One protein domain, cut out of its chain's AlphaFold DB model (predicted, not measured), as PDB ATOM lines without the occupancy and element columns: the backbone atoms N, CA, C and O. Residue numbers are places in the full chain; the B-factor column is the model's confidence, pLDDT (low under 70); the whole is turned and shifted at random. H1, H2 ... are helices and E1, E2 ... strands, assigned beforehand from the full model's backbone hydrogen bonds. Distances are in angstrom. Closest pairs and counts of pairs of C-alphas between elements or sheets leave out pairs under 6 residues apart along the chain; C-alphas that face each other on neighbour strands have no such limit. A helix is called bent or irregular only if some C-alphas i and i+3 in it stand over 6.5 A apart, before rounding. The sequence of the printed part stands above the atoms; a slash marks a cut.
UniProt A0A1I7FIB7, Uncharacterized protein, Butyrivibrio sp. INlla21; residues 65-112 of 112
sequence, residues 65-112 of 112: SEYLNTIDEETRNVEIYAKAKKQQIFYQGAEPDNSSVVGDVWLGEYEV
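Overview. This is residues 65 to 112 of the 112 residues of an uncharacterized protein of Butyrivibrio sp. INlla21 (UniProt A0A1I7FIB7). One long helix, H1, sticks out as a free arm at one end, and a small looped head lies at the other end. In the head, the two short strands E1 and E2 run side by side in parallel and close a wide loop, residues 92 to 104. The printed part has 48 residues with one named helix and two named strands, in the order H1, E1, E2 along the chain; the sheet has the order E1, E2 and is parallel, and the class is mixed, helices and strands. The whole is extended, with a radius of gyration of the C-alphas of 18.2 A, and its C-alphas span 63 by 20 by 12 A, the outline of a rod.

Arrangement. From the first printed residue on, H1, residues 65 to 83, stands free together with Ala 84: no C-alpha 8 or more residues away along the chain comes within 10 A of residues 65 to 84. In H1 every O i to N i+4 pair is within hydrogen-bond range. A tight link of 5 residues joins H1 to E1, residues 89 to 91. E2, residues 105 to 107, is the parallel neighbour of E1, with 18 degrees between their N-to-C directions. The C-alphas of Ile 89 and Val 105 face each other at 4.8 A, and those of Tyr 91 and Leu 107 at 5.3 A. Across this pair, N of Phe 90 and O of Val 105 are within hydrogen-bond range at 2.9 A, and so are N of Leu 107 and O of Phe 90, at 2.9 A. H1 and E2 are apart, with no C-alpha of the one within 8 A of the other.

Along the chain. H1 has 19 residues, from Ser 65 to Lys 83, and measures 26.7 A from first to last C-alpha; it is not bent. It begins at C-alpha 65, at (128.012, 81.766, 60.186), and ends at C-alpha 83, at (113.463, 61.278, 69.269). E1, from Ile 89 to Tyr 91, measures 6.5 A, and so does E2, from Val 105 to Leu 107. E2 ends at C-alpha 107, at (100.427, 41.778, 65.812).

Size, cuts and confidence. The C-alphas of Ser 65 and Val 112, the first and last printed residues, are the two farthest apart, at 63.1 A. The printed part has no cut, and Val 112 is the chain's last residue. The link from E1 to E2 is long, with 13 residues, whose C-alphas lie 8 to 22 A from the mean of the C-alphas. The mean pLDDT of the printed part is 76.2; 15 residues are under 70, namely residues 83 to 88, 98 to 103 and 110 to 112.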
ATOM      1  N   SER A  65     129.329  81.907  59.572       90.94
ATOM      2  CA  SER A  65     128.012  81.766  60.186       90.94
ATOM      3  C   SER A  65     127.107  80.776  59.455       90.94
ATOM      4  O   SER A  65     126.410  80.000  60.102       90.94
ATOM      5  N   GLU A  66     127.174  80.743  58.121       90.81
ATOM      6  CA  GLU A  66     126.434  79.797  57.284       90.81
ATOM      7  C   GLU A  66     126.740  78.349  57.678       90.81
ATOM      8  O   GLU A  66     125.832  77.600  58.023       90.81
ATOM      9  N   TYR A  67     128.023  77.982  57.725       89.50
ATOM     10  CA  TYR A  67     128.458  76.629  58.066       89.50
ATOM     11  C   TYR A  67     128.013  76.210  59.474       89.50
ATOM     12  O   TYR A  67     127.522  75.098  59.671       89.50
ATOM     13  N   LEU A  68     128.146  77.107  60.457       90.56
ATOM     14  CA  LEU A  68     127.716  76.837  61.829       90.56
ATOM     15  C   LEU A  68     126.195  76.699  61.937       90.56
ATOM     16  O   LEU A  68     125.719  75.787  62.608       90.56
ATOM     17  N   ASN A  69     125.440  77.550  61.242       90.88
ATOM     18  CA  ASN A  69     123.984  77.446  61.178       90.88
ATOM     19  C   ASN A  69     123.539  76.133  60.516       90.88
ATOM     20  O   ASN A  69     122.575  75.527  60.979       90.88
ATOM     21  N   THR A  70     124.237  75.671  59.472       91.50
ATOM     22  CA  THR A  70     123.968  74.370  58.844       91.50
ATOM     23  C   THR A  70     124.208  73.222  59.820       91.50
ATOM     24  O   THR A  70     123.356  72.350  59.945       91.50
ATOM     25  N   ILE A  71     125.325  73.219  60.554       90.19
ATOM     26  CA  ILE A  71     125.593  72.175  61.557       90.19
ATOM     27  C   ILE A  71     124.540  72.186  62.666       90.19
ATOM     28  O   ILE A  71     124.083  71.118  63.074       90.19
ATOM     29  N   ASP A  72     124.162  73.364  63.161       88.75
ATOM     30  CA  ASP A  72     123.154  73.513  64.217       88.75
ATOM     31  C   ASP A  72     121.787  72.979  63.751       88.75
ATOM     32  O   ASP A  72     121.122  72.226  64.468       88.75
ATOM     33  N   GLU A  73     121.406  73.277  62.506       89.38
ATOM     34  CA  GLU A  73     120.194  72.748  61.878       89.38
ATOM     35  C   GLU A  73     120.237  71.226  61.698       89.38
ATOM     36  O   GLU A  73     119.310  70.537  62.126       89.38
ATOM     37  N   GLU A  74     121.314  70.682  61.132       90.81
ATOM     38  CA  GLU A  74     121.444  69.239  60.915       90.81
ATOM     39  C   GLU A  74     121.508  68.464  62.235       90.81
ATOM     40  O   GLU A  74     120.866  67.425  62.381       90.81
ATOM     41  N   THR A  75     122.196  68.996  63.246       86.12
ATOM     42  CA  THR A  75     122.239  68.393  64.589       86.12
ATOM     43  C   THR A  75     120.841  68.324  65.196       86.12
ATOM     44  O   THR A  75     120.432  67.283  65.718       86.12
ATOM     45  N   ARG A  76     120.069  69.407  65.073       84.81
ATOM     46  CA  ARG A  76     118.677  69.448  65.523       84.81
ATOM     47  C   ARG A  76     117.791  68.469  64.745       84.81
ATOM     48  O   ARG A  76     116.936  67.819  65.342       84.81
ATOM     49  N   ASN A  77     117.982  68.335  63.436       84.38
ATOM     50  CA  ASN A  77     117.239  67.376  62.613       84.38
ATOM     51  C   ASN A  77     117.546  65.928  63.014       84.38
ATOM     52  O   ASN A  77     116.624  65.119  63.141       84.38
ATOM     53  N   VAL A  78     118.815  65.610  63.281       83.81
ATOM     54  CA  VAL A  78     119.235  64.303  63.804       83.81
ATOM     55  C   VAL A  78     118.610  64.035  65.169       83.81
ATOM     56  O   VAL A  78     118.127  62.930  65.404       83.81
ATOM     57  N   GLU A  79     118.552  65.031  66.054       78.69
ATOM     58  CA  GLU A  79     117.878  64.898  67.347       78.69
ATOM     59  C   GLU A  79     116.379  64.614  67.177       78.69
ATOM     60  O   GLU A  79     115.853  63.700  67.809       78.69
ATOM     61  N   ILE A  80     115.691  65.357  66.303       79.12
ATOM     62  CA  ILE A  80     114.274  65.121  65.994       79.12
ATOM     63  C   ILE A  80     114.081  63.705  65.456       79.12
ATOM     64  O   ILE A  80     113.177  63.010  65.907       79.12
ATOM     65  N   TYR A  81     114.935  63.260  64.536       77.94
ATOM     66  CA  TYR A  81     114.880  61.909  63.991       77.94
ATOM     67  C   TYR A  81     115.140  60.840  65.061       77.94
ATOM     68  O   TYR A  81     114.435  59.836  65.105       77.94
ATOM     69  N   ALA A  82     116.109  61.055  65.952       72.06
ATOM     70  CA  ALA A  82     116.416  60.135  67.045       72.06
ATOM     71  C   ALA A  82     115.275  60.056  68.073       72.06
ATOM     72  O   ALA A  82     114.958  58.971  68.562       72.06
ATOM     73  N   LYS A  83     114.632  61.192  68.377       69.69
ATOM     74  CA  LYS A  83     113.463  61.278  69.269       69.69
ATOM     75  C   LYS A  83     112.189  60.747  68.636       69.69
ATOM     76  O   LYS A  83     111.344  60.205  69.346       69.69
ATOM     77  N   ALA A  84     112.042  60.883  67.322       67.44
ATOM     78  CA  ALA A  84     111.013  60.223  66.534       67.44
ATOM     79  C   ALA A  84     111.332  58.722  66.472       67.44
ATOM     80  O   ALA A  84     111.698  58.178  65.431       67.44
ATOM     81  N   LYS A  85     111.234  58.054  67.628       65.75
ATOM     82  CA  LYS A  85     111.387  56.610  67.771       65.75
ATOM     83  C   LYS A  85     110.525  55.960  66.685       65.75
ATOM     84  O   LYS A  85     109.323  56.214  66.616       65.75
ATOM     85  N   LYS A  86     111.135  55.176  65.791       58.72
ATOM     86  CA  LYS A  86     110.363  54.436  64.790       58.72
ATOM     87  C   LYS A  86     109.501  53.430  65.538       58.72
ATOM     88  O   LYS A  86     110.058  52.580  66.228       58.72
ATOM     89  N   GLN A  87     108.182  53.558  65.383       63.66
ATOM     90  CA  GLN A  87     107.203  52.554  65.786       63.66
ATOM     91  C   GLN A  87     107.744  51.167  65.436       63.66
ATOM     92  O   GLN A  87     108.059  50.890  64.273       63.66
ATOM     93  N   GLN A  88     107.908  50.325  66.448       67.06
ATOM     94  CA  GLN A  88     108.336  48.948  66.272       67.06
ATOM     95  C   GLN A  88     107.102  48.071  66.081       67.06
ATOM     96  O   GLN A  88     106.076  48.270  66.732       67.06
ATOM     97  N   ILE A  89     107.199  47.126  65.145       73.44
ATOM     98  CA  ILE A  89     106.151  46.136  64.912       73.44
ATOM     99  C   ILE A  89     106.634  44.809  65.485       73.44
ATOM    100  O   ILE A  89     107.635  44.257  65.025       73.44
ATOM    101  N   PHE A  90     105.922  44.310  66.489       77.94
ATOM    102  CA  PHE A  90     106.189  43.024  67.118       77.94
ATOM    103  C   PHE A  90     105.322  41.942  66.467       77.94
ATOM    104  O   PHE A  90     104.094  42.048  66.468       77.94
ATOM    105  N   TYR A  91     105.965  40.899  65.939       77.25
ATOM    106  CA  TYR A  91     105.318  39.717  65.359       77.25
ATOM    107  C   TYR A  91     105.553  38.518  66.278       77.25
ATOM    108  O   TYR A  91     106.500  37.754  66.093       77.25
ATOM    109  N   GLN A  92     104.739  38.396  67.321       81.31
ATOM    110  CA  GLN A  92     104.852  37.319  68.304       81.31
ATOM    111  C   GLN A  92     103.493  37.024  68.936       81.31
ATOM    112  O   GLN A  92     102.689  37.935  69.119       81.31
ATOM    113  N   GLY A  93     103.244  35.758  69.282       77.00
ATOM    114  CA  GLY A  93     101.973  35.333  69.882       77.00
ATOM    115  C   GLY A  93     101.765  35.823  71.320       77.00
ATOM    116  O   GLY A  93     100.636  36.077  71.720       77.00
ATOM    117  N   ALA A  94     102.843  36.001  72.089       78.69
ATOM    118  CA  ALA A  94     102.788  36.553  73.444       78.69
ATOM    119  C   ALA A  94     102.954  38.082  73.435       78.69
ATOM    120  O   ALA A  94     103.677  38.616  72.591       78.69
ATOM    121  N   GLU A  95     102.322  38.774  74.386       77.88
ATOM    122  CA  GLU A  95     102.448  40.229  74.549       77.88
ATOM    123  C   GLU A  95     103.929  40.632  74.708       77.88
ATOM    124  O   GLU A  95     104.646  39.992  75.480       77.88
ATOM    125  N   PRO A  96     104.431  41.633  73.959       75.62
ATOM    126  CA  PRO A  96     105.806  42.095  74.101       75.62
ATOM    127  C   PRO A  96     106.063  42.674  75.496       75.62
ATOM    128  O   PRO A  96     105.356  43.583  75.927       75.62
ATOM    129  N   ASP A  97     107.122  42.195  76.157       73.38
ATOM    130  CA  ASP A  97     107.582  42.681  77.467       73.38
ATOM    131  C   ASP A  97     107.995  44.175  77.424       73.38
ATOM    132  O   ASP A  97     107.884  44.837  76.391       73.38
ATOM    133  N   ASN A  98     108.573  44.692  78.525       62.69
ATOM    134  CA  ASN A  98     109.039  46.079  78.781       62.69
ATOM    135  C   ASN A  98     109.867  46.779  77.672       62.69
ATOM    136  O   ASN A  98     110.265  47.933  77.824       62.69
ATOM    137  N   SER A  99     110.189  46.081  76.587       62.78
ATOM    138  CA  SER A  99     110.743  46.640  75.355       62.78
ATOM    139  C   SER A  99     109.731  47.437  74.515       62.78
ATOM    140  O   SER A  99     110.158  48.277  73.720       62.78
ATOM    141  N   SER A 100     108.423  47.215  74.699       63.59
ATOM    142  CA  SER A 100     107.359  47.955  74.014       63.59
ATOM    143  C   SER A 100     107.111  49.321  74.659       63.59
ATOM    144  O   SER A 100     107.156  49.482  75.881       63.59
ATOM    145  N   VAL A 101     106.866  50.344  73.841       66.62
ATOM    146  CA  VAL A 101     106.439  51.670  74.314       66.62
ATOM    147  C   VAL A 101     105.123  52.085  73.669       66.62
ATOM    148  O   VAL A 101     104.731  51.588  72.615       66.62
ATOM    149  N   VAL A 102     104.435  53.038  74.302       60.75
ATOM    150  CA  VAL A 102     103.206  53.637  73.769       60.75
ATOM    151  C   VAL A 102     103.461  54.163  72.352       60.75
ATOM    152  O   VAL A 102     104.293  55.048  72.157       60.75
ATOM    153  N   GLY A 103     102.734  53.611  71.380       65.75
ATOM    154  CA  GLY A 103     102.887  53.919  69.956       65.75
ATOM    155  C   GLY A 103     103.456  52.774  69.117       65.75
ATOM    156  O   GLY A 103     103.339  52.847  67.897       65.75
ATOM    157  N   ASP A 104     104.006  51.721  69.724       73.69
ATOM    158  CA  ASP A 104     104.398  50.493  69.020       73.69
ATOM    159  C   ASP A 104     103.176  49.643  68.622       73.69
ATOM    160  O   ASP A 104     102.100  49.752  69.215       73.69
ATOM    161  N   VAL A 105     103.328  48.804  67.590       78.38
ATOM    162  CA  VAL A 105     102.260  47.927  67.083       78.38
ATOM    163  C   VAL A 105     102.596  46.485  67.419       78.38
ATOM    164  O   VAL A 105     103.656  45.980  67.057       78.38
ATOM    165  N   TRP A 106     101.664  45.793  68.063       84.94
ATOM    166  CA  TRP A 106     101.758  44.358  68.293       84.94
ATOM    167  C   TRP A 106     100.740  43.625  67.421       84.94
ATOM    168  O   TRP A 106      99.542  43.910  67.466       84.94
ATOM    169  N   LEU A 107     101.234  42.693  66.608       82.12
ATOM    170  CA  LEU A 107     100.427  41.778  65.812       82.12
ATOM    171  C   LEU A 107     100.531  40.386  66.442       82.12
ATOM    172  O   LEU A 107     101.463  39.633  66.154       82.12
ATOM    173  N   GLY A 108      99.594  40.086  67.342       79.19
ATOM    174  CA  GLY A 108      99.424  38.753  67.920       79.19
ATOM    175  C   GLY A 108      98.766  37.786  66.936       79.19
ATOM    176  O   GLY A 108      98.034  38.202  66.033       79.19
ATOM    177  N   GLU A 109      99.018  36.490  67.103       71.12
ATOM    178  CA  GLU A 109      98.299  35.463  66.348       71.12
ATOM    179  C   GLU A 109      96.844  35.403  66.830       71.12
ATOM    180  O   GLU A 109      96.569  35.248  68.018       71.12
ATOM    181  N   TYR A 110      95.905  35.560  65.897       59.72
ATOM    182  CA  TYR A 110      94.487  35.327  66.142       59.72
ATOM    183  C   TYR A 110      94.215  33.856  65.817       59.72
ATOM    184  O   TYR A 110      94.242  33.477  64.645       59.72
ATOM    185  N   GLU A 111      94.005  33.016  66.833       58.56
ATOM    186  CA  GLU A 111      93.466  31.671  66.608       58.56
ATOM    187  C   GLU A 111      92.033  31.812  66.064       58.56
ATOM    188  O   GLU A 111      91.185  32.458  66.685       58.56
ATOM    189  N   VAL A 112      91.794  31.263  64.868       50.44
ATOM    190  CA  VAL A 112      90.470  31.160  64.223       50.44
ATOM    191  C   VAL A 112      89.852  29.811  64.551       50.44
ATOM    192  O   VAL A 112      90.579  28.801  64.416       50.44
TER     193      VAL A 112